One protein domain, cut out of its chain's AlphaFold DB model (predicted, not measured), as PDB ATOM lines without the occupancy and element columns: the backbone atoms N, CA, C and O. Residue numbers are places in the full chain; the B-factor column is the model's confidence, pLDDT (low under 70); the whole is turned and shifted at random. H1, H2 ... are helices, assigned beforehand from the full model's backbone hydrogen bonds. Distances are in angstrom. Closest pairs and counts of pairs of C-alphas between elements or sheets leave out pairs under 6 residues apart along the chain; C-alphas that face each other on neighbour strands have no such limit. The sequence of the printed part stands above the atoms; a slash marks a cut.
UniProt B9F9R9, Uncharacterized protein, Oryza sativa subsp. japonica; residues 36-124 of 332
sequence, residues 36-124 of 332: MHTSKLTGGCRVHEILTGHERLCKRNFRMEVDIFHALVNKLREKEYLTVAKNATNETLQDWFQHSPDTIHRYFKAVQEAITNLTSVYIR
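What this domain is: This is residues 36 to 124 of the 332 residues of an uncharacterized protein of Oryza sativa subsp. japonica (UniProt B9F9R9). Five helices form a ring, H1, H2 and H3 in an arc facing long H5, with H4 at a corner; the link 78 to 89 passes through its middle. Residues 119 to 124 stick out. The printed part, 89 residues, helices H1 to H5 in order, no named strand, is all helix and compact, with a radius of gyration of the C-alphas of 13.6 A and spans of 43 by 32 by 22 A.

Where its parts are: H1, residues 43 to 52, begins at C-alpha 43 (28.375, 48.786, -35.436). H2 is residues 56 to 62, H3 66 to 77, H4 90 to 97. H5, residues 101 to 122, 30.6 A long, ends at C-alpha 122 (34.526, 21.903, -27.615).

How they stand to each other: H1 and H2 form a hairpin, closest C-alphas Ile 50 and Leu 57, 5.4 A. H2 and H3 only just touch, only at the corner, with 3 pairs of C-alphas within 8 A, closest Cys 58 and Val 66, 5.9 A. H1 touches H4, closest C-alphas Gly 43 and Phe 97, 3.8 A. H4 touches H5 residues 101 to 105 alone, about perpendicular at 86 degrees, closest C-alphas Gln 94 and Pro 101, 6.1 A. In H1 to H4 every O i to N i+4 pair is within hydrogen-bond range; in H5, 16 of 18.

The domain as a whole: The printed part has no cut; the link from H3 to H4 is long. Confidence is under 70 at residues 63, 76 to 89 and 110 to 124.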
ATOM      1  N   MET A  36      16.425  57.835 -33.314       79.06
ATOM      2  CA  MET A  36      17.283  57.801 -32.121       79.06
ATOM      3  C   MET A  36      18.720  57.369 -32.459       79.06
ATOM      4  O   MET A  36      19.681  58.011 -32.044       79.06
ATOM      5  N   HIS A  37      18.878  56.320 -33.268       78.69
ATOM      6  CA  HIS A  37      20.178  55.769 -33.652       78.69
ATOM      7  C   HIS A  37      20.715  56.449 -34.921       78.69
ATOM      8  O   HIS A  37      20.493  55.983 -36.036       78.69
ATOM      9  N   THR A  38      21.371  57.598 -34.749       81.88
ATOM     10  CA  THR A  38      21.875  58.449 -35.848       81.88
ATOM     11  C   THR A  38      23.400  58.598 -35.871       81.88
ATOM     12  O   THR A  38      23.935  59.439 -36.595       81.88
ATOM     13  N   SER A  39      24.127  57.797 -35.087       81.94
ATOM     14  CA  SER A  39      25.591  57.849 -35.043       81.94
ATOM     15  C   SER A  39      26.203  57.524 -36.406       81.94
ATOM     16  O   SER A  39      25.837  56.545 -37.053       81.94
ATOM     17  N   LYS A  40      27.213  58.307 -36.803       78.06
ATOM     18  CA  LYS A  40      28.040  58.035 -37.993       78.06
ATOM     19  C   LYS A  40      28.894  56.776 -37.835       78.06
ATOM     20  O   LYS A  40      29.273  56.159 -38.825       78.06
ATOM     21  N   LEU A  41      29.218  56.412 -36.595       76.94
ATOM     22  CA  LEU A  41      29.961  55.200 -36.290       76.94
ATOM     23  C   LEU A  41      28.969  54.042 -36.175       76.94
ATOM     24  O   LEU A  41      28.370  53.835 -35.119       76.94
ATOM     25  N   THR A  42      28.779  53.317 -37.276       78.19
ATOM     26  CA  THR A  42      27.953  52.104 -37.296       78.19
ATOM     27  C   THR A  42      28.614  50.988 -36.488       78.19
ATOM     28  O   THR A  42      29.824  51.014 -36.233       78.19
ATOM     29  N   GLY A  43      27.841  49.961 -36.126       75.62
ATOM     30  CA  GLY A  43      28.375  48.786 -35.436       75.62
ATOM     31  C   GLY A  43      29.554  48.132 -36.170       75.62
ATOM     32  O   GLY A  43      30.550  47.783 -35.542       75.62
ATOM     33  N   GLY A  44      29.484  48.043 -37.504       76.50
ATOM     34  CA  GLY A  44      30.572  47.522 -38.338       76.50
ATOM     35  C   GLY A  44      31.834  48.386 -38.277       76.50
ATOM     36  O   GLY A  44      32.917  47.864 -38.015       76.50
ATOM     37  N   CYS A  45      31.694  49.708 -38.420       74.81
ATOM     38  CA  CYS A  45      32.822  50.638 -38.302       74.81
ATOM     39  C   CYS A  45      33.463  50.586 -36.908       74.81
ATOM     40  O   CYS A  45      34.684  50.630 -36.788       74.81
ATOM     41  N   ARG A  46      32.654  50.425 -35.855       79.75
ATOM     42  CA  ARG A  46      33.135  50.280 -34.477       79.75
ATOM     43  C   ARG A  46      33.932  48.993 -34.272       79.75
ATOM     44  O   ARG A  46      34.972  49.018 -33.620       79.75
ATOM     45  N   VAL A  47      33.452  47.864 -34.792       82.38
ATOM     46  CA  VAL A  47      34.194  46.594 -34.722       82.38
ATOM     47  C   VAL A  47      35.503  46.718 -35.492       82.38
ATOM     48  O   VAL A  47      36.542  46.340 -34.961       82.38
ATOM     49  N   HIS A  48      35.470  47.310 -36.687       81.88
ATOM     50  CA  HIS A  48      36.672  47.568 -37.469       81.88
ATOM     51  C   HIS A  48      37.690  48.398 -36.673       81.88
ATOM     52  O   HIS A  48      38.817  47.948 -36.512       81.88
ATOM     53  N   GLU A  49      37.283  49.520 -36.073       85.44
ATOM     54  CA  GLU A  49      38.143  50.361 -35.222       85.44
ATOM     55  C   GLU A  49      38.761  49.587 -34.041       85.44
ATOM     56  O   GLU A  49      39.927  49.780 -33.698       85.44
ATOM     57  N   ILE A  50      38.000  48.682 -33.415       83.62
ATOM     58  CA  ILE A  50      38.494  47.855 -32.302       83.62
ATOM     59  C   ILE A  50      39.552  46.844 -32.767       83.62
ATOM     60  O   ILE A  50      40.465  46.544 -31.994       83.62
ATOM     61  N   LEU A  51      39.417  46.305 -33.980       83.31
ATOM     62  CA  LEU A  51      40.312  45.279 -34.522       83.31
ATOM     63  C   LEU A  51      41.559  45.873 -35.185       83.31
ATOM     64  O   LEU A  51      42.632  45.296 -35.057       83.31
ATOM     65  N   THR A  52      41.430  47.016 -35.862       87.06
ATOM     66  CA  THR A  52      42.533  47.672 -36.588       87.06
ATOM     67  C   THR A  52      43.247  48.749 -35.781       87.06
ATOM     68  O   THR A  52      44.331  49.184 -36.161       87.06
ATOM     69  N   GLY A  53      42.653  49.187 -34.669       85.81
ATOM     70  CA  GLY A  53      43.283  50.115 -33.743       85.81
ATOM     71  C   GLY A  53      44.378  49.457 -32.896       85.81
ATOM     72  O   GLY A  53      45.052  48.508 -33.286       85.81
ATOM     73  N   HIS A  54      44.584  49.969 -31.684       87.31
ATOM     74  CA  HIS A  54      45.621  49.455 -30.789       87.31
ATOM     75  C   HIS A  54      45.340  47.991 -30.372       87.31
ATOM     76  O   HIS A  54      44.238  47.678 -29.935       87.31
ATOM     77  N   GLU A  55      46.354  47.119 -30.362       81.06
ATOM     78  CA  GLU A  55      46.272  45.670 -30.040       81.06
ATOM     79  C   GLU A  55      45.458  45.319 -28.769       81.06
ATOM     80  O   GLU A  55      44.693  44.354 -28.706       81.06
ATOM     81  N   ARG A  56      45.572  46.142 -27.723       82.19
ATOM     82  CA  ARG A  56      44.813  46.019 -26.470       82.19
ATOM     83  C   ARG A  56      43.313  46.295 -26.598       82.19
ATOM     84  O   ARG A  56      42.578  45.935 -25.680       82.19
ATOM     85  N   LEU A  57      42.835  46.937 -27.662       79.56
ATOM     86  CA  LEU A  57      41.418  47.267 -27.835       79.56
ATOM     87  C   LEU A  57      40.570  46.007 -27.952       79.56
ATOM     88  O   LEU A  57      39.552  45.925 -27.264       79.56
ATOM     89  N   CYS A  58      41.010  45.015 -28.725       75.81
ATOM     90  CA  CYS A  58      40.317  43.734 -28.827       75.81
ATOM     91  C   CYS A  58      40.296  43.008 -27.471       75.81
ATOM     92  O   CYS A  58      39.227  42.677 -26.957       75.81
ATOM     93  N   LYS A  59      41.443  42.918 -26.780       74.00
ATOM     94  CA  LYS A  59      41.525  42.328 -25.426       74.00
ATOM     95  C   LYS A  59      40.635  43.055 -24.411       74.00
ATOM     96  O   LYS A  59      39.998  42.431 -23.565       74.00
ATOM     97  N   ARG A  60      40.557  44.382 -24.480       75.44
ATOM     98  CA  ARG A  60      39.765  45.207 -23.556       75.44
ATOM     99  C   ARG A  60      38.265  45.127 -23.834       75.44
ATOM    100  O   ARG A  60      37.473  45.106 -22.888       75.44
ATOM    101  N   ASN A  61      37.871  45.136 -25.104       72.88
ATOM    102  CA  ASN A  61      36.467  45.185 -25.507       72.88
ATOM    103  C   ASN A  61      35.848  43.792 -25.638       72.88
ATOM    104  O   ASN A  61      34.737  43.594 -25.151       72.88
ATOM    105  N   PHE A  62      36.574  42.836 -26.217       70.50
ATOM    106  CA  PHE A  62      36.095  41.485 -26.525       70.50
ATOM    107  C   PHE A  62      36.713  40.384 -25.653       70.50
ATOM    108  O   PHE A  62      36.270  39.246 -25.736       70.50
ATOM    109  N   ARG A  63      37.691  40.701 -24.784       67.62
ATOM    110  CA  ARG A  63      38.377  39.725 -23.900       67.62
ATOM    111  C   ARG A  63      39.108  38.604 -24.647       67.62
ATOM    112  O   ARG A  63      39.450  37.592 -24.045       67.62
ATOM    113  N   MET A  64      39.406  38.820 -25.921       72.19
ATOM    114  CA  MET A  64      40.134  37.891 -26.778       72.19
ATOM    115  C   MET A  64      41.152  38.638 -27.632       72.19
ATOM    116  O   MET A  64      41.074  39.861 -27.784       72.19
ATOM    117  N   GLU A  65      42.136  37.908 -28.141       77.12
ATOM    118  CA  GLU A  65      43.073  38.435 -29.134       77.12
ATOM    119  C   GLU A  65      42.373  38.588 -30.487       77.12
ATOM    120  O   GLU A  65      41.333  37.971 -30.723       77.12
ATOM    121  N   VAL A  66      42.925  39.434 -31.356       78.25
ATOM    122  CA  VAL A  66      42.343  39.723 -32.676       78.25
ATOM    123  C   VAL A  66      42.254  38.445 -33.515       78.25
ATOM    124  O   VAL A  66      41.206  38.161 -34.089       78.25
ATOM    125  N   ASP A  67      43.295  37.617 -33.485       80.44
ATOM    126  CA  ASP A  67      43.335  36.359 -34.239       80.44
ATOM    127  C   ASP A  67      42.273  35.366 -33.748       80.44
ATOM    128  O   ASP A  67      41.569  34.748 -34.546       80.44
ATOM    129  N   ILE A  68      42.069  35.289 -32.427       77.12
ATOM    130  CA  ILE A  68      41.014  34.470 -31.812       77.12
ATOM    131  C   ILE A  68      39.629  34.987 -32.216       77.12
ATOM    132  O   ILE A  68      38.733  34.191 -32.502       77.12
ATOM    133  N   PHE A  69      39.444  36.310 -32.269       79.12
ATOM    134  CA  PHE A  69      38.198  36.912 -32.735       79.12
ATOM    135  C   PHE A  69      37.903  36.520 -34.185       79.12
ATOM    136  O   PHE A  69      36.790  36.089 -34.485       79.12
ATOM    137  N   HIS A  70      38.894  36.602 -35.075       79.31
ATOM    138  CA  HIS A  70      38.737  36.188 -36.468       79.31
ATOM    139  C   HIS A  70      38.460  34.690 -36.604       79.31
ATOM    140  O   HIS A  70      37.527  34.315 -37.313       79.31
ATOM    141  N   ALA A  71      39.191  33.837 -35.881       77.81
ATOM    142  CA  ALA A  71      38.954  32.395 -35.868       77.81
ATOM    143  C   ALA A  71      37.525  32.060 -35.409       77.81
ATOM    144  O   ALA A  71      36.839  31.245 -36.029       77.81
ATOM    145  N   LEU A  72      37.043  32.738 -34.363       72.25
ATOM    146  CA  LEU A  72      35.686  32.572 -33.858       72.25
ATOM    147  C   LEU A  72      34.641  33.038 -34.874       72.25
ATOM    148  O   LEU A  72      33.688  32.313 -35.135       72.25
ATOM    149  N   VAL A  73      34.817  34.217 -35.475       73.38
ATOM    150  CA  VAL A  73      33.897  34.728 -36.503       73.38
ATOM    151  C   VAL A  73      33.858  33.800 -37.711       73.38
ATOM    152  O   VAL A  73      32.769  33.518 -38.195       73.38
ATOM    153  N   ASN A  74      34.996  33.284 -38.168       75.81
ATOM    154  CA  ASN A  74      35.044  32.335 -39.281       75.81
ATOM    155  C   ASN A  74      34.293  31.044 -38.937       75.81
ATOM    156  O   ASN A  74      33.447  30.603 -39.711       75.81
ATOM    157  N   LYS A  75      34.499  30.500 -37.732       71.00
ATOM    158  CA  LYS A  75      33.769  29.312 -37.261       71.00
ATOM    159  C   LYS A  75      32.272  29.541 -37.080       71.00
ATOM    160  O   LYS A  75      31.483  28.625 -37.293       71.00
ATOM    161  N   LEU A  76      31.872  30.744 -36.682       66.50
ATOM    162  CA  LEU A  76      30.464  31.111 -36.581       66.50
ATOM    163  C   LEU A  76      29.849  31.359 -37.965       66.50
ATOM    164  O   LEU A  76      28.718  30.943 -38.181       66.50
ATOM    165  N   ARG A  77      30.595  31.936 -38.918       67.38
ATOM    166  CA  ARG A  77      30.175  32.127 -40.320       67.38
ATOM    167  C   ARG A  77      29.969  30.810 -41.054       67.38
ATOM    168  O   ARG A  77      28.963  30.677 -41.737       67.38
ATOM    169  N   GLU A  78      30.849  29.827 -40.849       64.44
ATOM    170  CA  GLU A  78      30.656  28.447 -41.334       64.44
ATOM    171  C   GLU A  78      29.314  27.846 -40.878       64.44
ATOM    172  O   GLU A  78      28.818  26.902 -41.490       64.44
ATOM    173  N   LYS A  79      28.727  28.377 -39.797       55.66
ATOM    174  CA  LYS A  79      27.447  27.941 -39.234       55.66
ATOM    175  C   LYS A  79      26.359  29.032 -39.226       55.66
ATOM    176  O   LYS A  79      25.370  28.866 -38.530       55.66
ATOM    177  N   GLU A  80      26.530  30.112 -39.997       54.16
ATOM    178  CA  GLU A  80      25.574  31.232 -40.170       54.16
ATOM    179  C   GLU A  80      25.263  32.096 -38.926       54.16
ATOM    180  O   GLU A  80      24.217  32.742 -38.841       54.16
ATOM    181  N   TYR A  81      26.170  32.189 -37.954       47.47
ATOM    182  CA  TYR A  81      25.959  32.979 -36.735       47.47
ATOM    183  C   TYR A  81      26.851  34.227 -36.688       47.47
ATOM    184  O   TYR A  81      28.024  34.181 -37.062       47.47
ATOM    185  N   LEU A  82      26.330  35.362 -36.202       41.06
ATOM    186  CA  LEU A  82      27.097  36.611 -36.120       41.06
ATOM    187  C   LEU A  82      26.940  37.317 -34.764       41.06
ATOM    188  O   LEU A  82      25.830  37.633 -34.346       41.06
ATOM    189  N   THR A  83      28.096  37.673 -34.187       42.38
ATOM    190  CA  THR A  83      28.381  38.638 -33.095       42.38
ATOM    191  C   THR A  83      28.461  38.124 -31.650       42.38
ATOM    192  O   THR A  83      27.477  37.775 -31.020       42.38
ATOM    193  N   VAL A  84      29.660  38.192 -31.060       44.75
ATOM    194  CA  VAL A  84      29.889  37.986 -29.619       44.75
ATOM    195  C   VAL A  84      29.978  39.342 -28.928       44.75
ATOM    196  O   VAL A  84      30.760  40.200 -29.338       44.75
ATOM    197  N   ALA A  85      29.191  39.539 -27.869       42.31
ATOM    198  CA  ALA A  85      29.190  40.778 -27.104       42.31
ATOM    199  C   ALA A  85      29.562  40.558 -25.632       42.31
ATOM    200  O   ALA A  85      29.163  39.597 -24.978       42.31
ATOM    201  N   LYS A  86      30.342  41.523 -25.136       50.38
ATOM    202  CA  LYS A  86      30.726  41.784 -23.744       50.38
ATOM    203  C   LYS A  86      29.514  41.756 -22.798       50.38
ATOM    204  O   LYS A  86      28.387  41.956 -23.228       50.38
ATOM    205  N   ASN A  87      29.783  41.663 -21.492       53.62
ATOM    206  CA  ASN A  87      28.890  42.044 -20.384       53.62
ATOM    207  C   ASN A  87      28.438  43.525 -20.477       53.62
ATOM    208  O   ASN A  87      28.838  44.364 -19.669       53.62
ATOM    209  N   ALA A  88      27.683  43.854 -21.517       61.31
ATOM    210  CA  ALA A  88      27.092  45.140 -21.833       61.31
ATOM    211  C   ALA A  88      25.571  44.994 -21.733       61.31
ATOM    212  O   ALA A  88      25.022  43.923 -22.000       61.31
ATOM    213  N   THR A  89      24.885  46.053 -21.314       64.94
ATOM    214  CA  THR A  89      23.420  46.046 -21.307       64.94
ATOM    215  C   THR A  89      22.902  46.097 -22.742       64.94
ATOM    216  O   THR A  89      23.597  46.575 -23.640       64.94
ATOM    217  N   ASN A  90      21.669  45.632 -22.960       73.69
ATOM    218  CA  ASN A  90      21.019  45.754 -24.265       73.69
ATOM    219  C   ASN A  90      21.028  47.224 -24.735       73.69
ATOM    220  O   ASN A  90      21.416  47.495 -25.860       73.69
ATOM    221  N   GLU A  91      20.747  48.170 -23.838       73.38
ATOM    222  CA  GLU A  91      20.820  49.615 -24.096       73.38
ATOM    223  C   GLU A  91      22.196  50.070 -24.612       73.38
ATOM    224  O   GLU A  91      22.294  50.708 -25.654       73.38
ATOM    225  N   THR A  92      23.286  49.636 -23.971       76.94
ATOM    226  CA  THR A  92      24.646  49.947 -24.448       76.94
ATOM    227  C   THR A  92      24.896  49.390 -25.854       76.94
ATOM    228  O   THR A  92      25.582  50.010 -26.662       76.94
ATOM    229  N   LEU A  93      24.362  48.206 -26.161       76.00
ATOM    230  CA  LEU A  93      24.511  47.594 -27.480       76.00
ATOM    231  C   LEU A  93      23.673  48.311 -28.543       76.00
ATOM    232  O   LEU A  93      24.144  48.454 -29.668       76.00
ATOM    233  N   GLN A  94      22.490  48.813 -28.193       79.94
ATOM    234  CA  GLN A  94      21.694  49.654 -29.087       79.94
ATOM    235  C   GLN A  94      22.478  50.910 -29.490       79.94
ATOM    236  O   GLN A  94      22.563  51.226 -30.675       79.94
ATOM    237  N   ASP A  95      23.150  51.559 -28.538       80.88
ATOM    238  CA  ASP A  95      23.994  52.729 -28.810       80.88
ATOM    239  C   ASP A  95      25.263  52.389 -29.593       80.88
ATOM    240  O   ASP A  95      25.764  53.189 -30.377       80.88
ATOM    241  N   TRP A  96      25.837  51.210 -29.397       79.19
ATOM    242  CA  TRP A  96      27.077  50.853 -30.087       79.19
ATOM    243  C   TRP A  96      26.843  50.377 -31.510       79.19
ATOM    244  O   TRP A  96      27.643  50.676 -32.393       79.19
ATOM    245  N   PHE A  97      25.771  49.617 -31.712       78.38
ATOM    246  CA  PHE A  97      25.455  48.994 -32.989       78.38
ATOM    247  C   PHE A  97      24.371  49.744 -33.762       78.38
ATOM    248  O   PHE A  97      24.151  49.426 -34.924       78.38
ATOM    249  N   GLN A  98      23.767  50.776 -33.165       81.31
ATOM    250  CA  GLN A  98      22.757  51.631 -33.792       81.31
ATOM    251  C   GLN A  98      21.528  50.832 -34.251       81.31
ATOM    252  O   GLN A  98      20.993  51.022 -35.343       81.31
ATOM    253  N   HIS A  99      21.082  49.911 -33.399       79.69
ATOM    254  CA  HIS A  99      19.981  48.998 -33.678       79.69
ATOM    255  C   HIS A  99      18.952  49.009 -32.557       79.69
ATOM    256  O   HIS A  99      19.286  49.254 -31.404       79.69
ATOM    257  N   SER A 100      17.709  48.670 -32.907       79.75
ATOM    258  CA  SER A 100      16.618  48.549 -31.941       79.75
ATOM    259  C   SER A 100      16.895  47.455 -30.897       79.75
ATOM    260  O   SER A 100      17.591  46.476 -31.203       79.75
ATOM    261  N   PRO A 101      16.298  47.551 -29.693       78.25
ATOM    262  CA  PRO A 101      16.437  46.533 -28.648       78.25
ATOM    263  C   PRO A 101      16.080  45.127 -29.138       78.25
ATOM    264  O   PRO A 101      16.768  44.162 -28.797       78.25
ATOM    265  N   ASP A 102      15.046  45.020 -29.977       74.75
ATOM    266  CA  ASP A 102      14.583  43.756 -30.561       74.75
ATOM    267  C   ASP A 102      15.616  43.148 -31.506       74.75
ATOM    268  O   ASP A 102      15.823  41.936 -31.538       74.75
ATOM    269  N   THR A 103      16.288  43.990 -32.291       75.75
ATOM    270  CA  THR A 103      17.334  43.542 -33.211       75.75
ATOM    271  C   THR A 103      18.532  43.031 -32.424       75.75
ATOM    272  O   THR A 103      18.974  41.909 -32.663       75.75
ATOM    273  N   ILE A 104      18.981  43.783 -31.413       76.31
ATOM    274  CA  ILE A 104      20.039  43.346 -30.493       76.31
ATOM    275  C   ILE A 104      19.673  42.017 -29.817       76.31
ATOM    276  O   ILE A 104      20.496  41.105 -29.761       76.31
ATOM    277  N   HIS A 105      18.435  41.875 -29.338       74.06
ATOM    278  CA  HIS A 105      17.986  40.661 -28.661       74.06
ATOM    279  C   HIS A 105      17.962  39.436 -29.588       74.06
ATOM    280  O   HIS A 105      18.423  38.366 -29.195       74.06
ATOM    281  N   ARG A 106      17.474  39.585 -30.829       74.25
ATOM    282  CA  ARG A 106      17.465  38.496 -31.823       74.25
ATOM    283  C   ARG A 106      18.875  37.994 -32.131       74.25
ATOM    284  O   ARG A 106      19.092  36.786 -32.106       74.25
ATOM    285  N   TYR A 107      19.826  38.903 -32.356       70.69
ATOM    286  CA  TYR A 107      21.222  38.525 -32.593       70.69
ATOM    287  C   TYR A 107      21.852  37.859 -31.370       70.69
ATOM    288  O   TYR A 107      22.490  36.817 -31.504       70.69
ATOM    289  N   PHE A 108      21.611  38.397 -30.170       72.94
ATOM    290  CA  PHE A 108      22.086  37.778 -28.934       72.94
ATOM    291  C   PHE A 108      21.585  36.334 -28.790       72.94
ATOM    292  O   PHE A 108      22.372  35.434 -28.500       72.94
ATOM    293  N   LYS A 109      20.292  36.100 -29.043       70.25
ATOM    294  CA  LYS A 109      19.691  34.766 -28.958       70.25
ATOM    295  C   LYS A 109      20.290  33.803 -29.985       70.25
ATOM    296  O   LYS A 109      20.683  32.701 -29.612       70.25
ATOM    297  N   ALA A 110      20.418  34.234 -31.240       67.88
ATOM    298  CA  ALA A 110      21.003  33.420 -32.304       67.88
ATOM    299  C   ALA A 110      22.437  32.978 -31.963       67.88
ATOM    300  O   ALA A 110      22.803  31.821 -32.147       67.88
ATOM    301  N   VAL A 111      23.240  33.881 -31.395       69.50
ATOM    302  CA  VAL A 111      24.622  33.580 -30.996       69.50
ATOM    303  C   VAL A 111      24.670  32.680 -29.770       69.50
ATOM    304  O   VAL A 111      25.492  31.768 -29.706       69.50
ATOM    305  N   GLN A 112      23.795  32.901 -28.791       69.12
ATOM    306  CA  GLN A 112      23.707  32.023 -27.630       69.12
ATOM    307  C   GLN A 112      23.369  30.585 -28.051       69.12
ATOM    308  O   GLN A 112      23.998  29.643 -27.566       69.12
ATOM    309  N   GLU A 113      22.418  30.406 -28.968       68.12
ATOM    310  CA  GLU A 113      22.060  29.099 -29.530       68.12
ATOM    311  C   GLU A 113      23.239  28.475 -30.293       68.12
ATOM    312  O   GLU A 113      23.581  27.316 -30.058       68.12
ATOM    313  N   ALA A 114      23.933  29.262 -31.118       67.31
ATOM    314  CA  ALA A 114      25.137  28.842 -31.831       67.31
ATOM    315  C   ALA A 114      26.220  28.292 -30.901       67.31
ATOM    316  O   ALA A 114      26.729  27.188 -31.098       67.31
ATOM    317  N   ILE A 115      26.564  29.066 -29.871       67.50
ATOM    318  CA  ILE A 115      27.597  28.705 -28.902       67.50
ATOM    319  C   ILE A 115      27.166  27.460 -28.133       67.50
ATOM    320  O   ILE A 115      27.964  26.545 -27.975       67.50
ATOM    321  N   THR A 116      25.893  27.372 -27.741       67.62
ATOM    322  CA  THR A 116      25.344  26.190 -27.061       67.62
ATOM    323  C   THR A 116      25.464  24.932 -27.927       67.62
ATOM    324  O   THR A 116      25.827  23.871 -27.422       67.62
ATOM    325  N   ASN A 117      25.245  25.039 -29.239       66.56
ATOM    326  CA  ASN A 117      25.437  23.920 -30.165       66.56
ATOM    327  C   ASN A 117      26.917  23.517 -30.282       66.56
ATOM    328  O   ASN A 117      27.240  22.330 -30.370       66.56
ATOM    329  N   LEU A 118      27.825  24.494 -30.243       66.81
ATOM    330  CA  LEU A 118      29.272  24.271 -30.259       66.81
ATOM    331  C   LEU A 118      29.816  23.718 -28.935       66.81
ATOM    332  O   LEU A 118      30.851  23.050 -28.945       66.81
ATOM    333  N   THR A 119      29.116  23.924 -27.816       63.94
ATOM    334  CA  THR A 119      29.495  23.407 -26.496       63.94
ATOM    335  C   THR A 119      29.750  21.906 -26.525       63.94
ATOM    336  O   THR A 119      30.754  21.457 -25.994       63.94
ATOM    337  N   SER A 120      28.905  21.124 -27.198       60.00
ATOM    338  CA  SER A 120      29.081  19.665 -27.289       60.00
ATOM    339  C   SER A 120      30.348  19.225 -28.038       60.00
ATOM    340  O   SER A 120      30.831  18.114 -27.836       60.00
ATOM    341  N   VAL A 121      30.891  20.091 -28.898       62.69
ATOM    342  CA  VAL A 121      32.083  19.821 -29.712       62.69
ATOM    343  C   VAL A 121      33.356  20.191 -28.952       62.69
ATOM    344  O   VAL A 121      34.335  19.445 -28.985       62.69
ATOM    345  N   TYR A 122      33.340  21.338 -28.267       57.62
ATOM    346  CA  TYR A 122      34.526  21.903 -27.615       57.62
ATOM    347  C   TYR A 122      34.603  21.625 -26.115       57.62
ATOM    348  O   TYR A 122      35.698  21.503 -25.574       57.62
ATOM    349  N   ILE A 123      33.468  21.492 -25.430       59.38
ATOM    350  CA  ILE A 123      33.423  21.086 -24.025       59.38
ATOM    351  C   ILE A 123      33.279  19.572 -23.992       59.38
ATOM    352  O   ILE A 123      32.182  19.014 -24.042       59.38
ATOM    353  N   ARG A 124      34.423  18.896 -23.924       51.16
ATOM    354  CA  ARG A 124      34.464  17.452 -23.712       51.16
ATOM    355  C   ARG A 124      34.224  17.165 -22.240       51.16
ATOM    356  O   ARG A 124      34.815  17.802 -21.368       51.16
TER     357      ARG A 124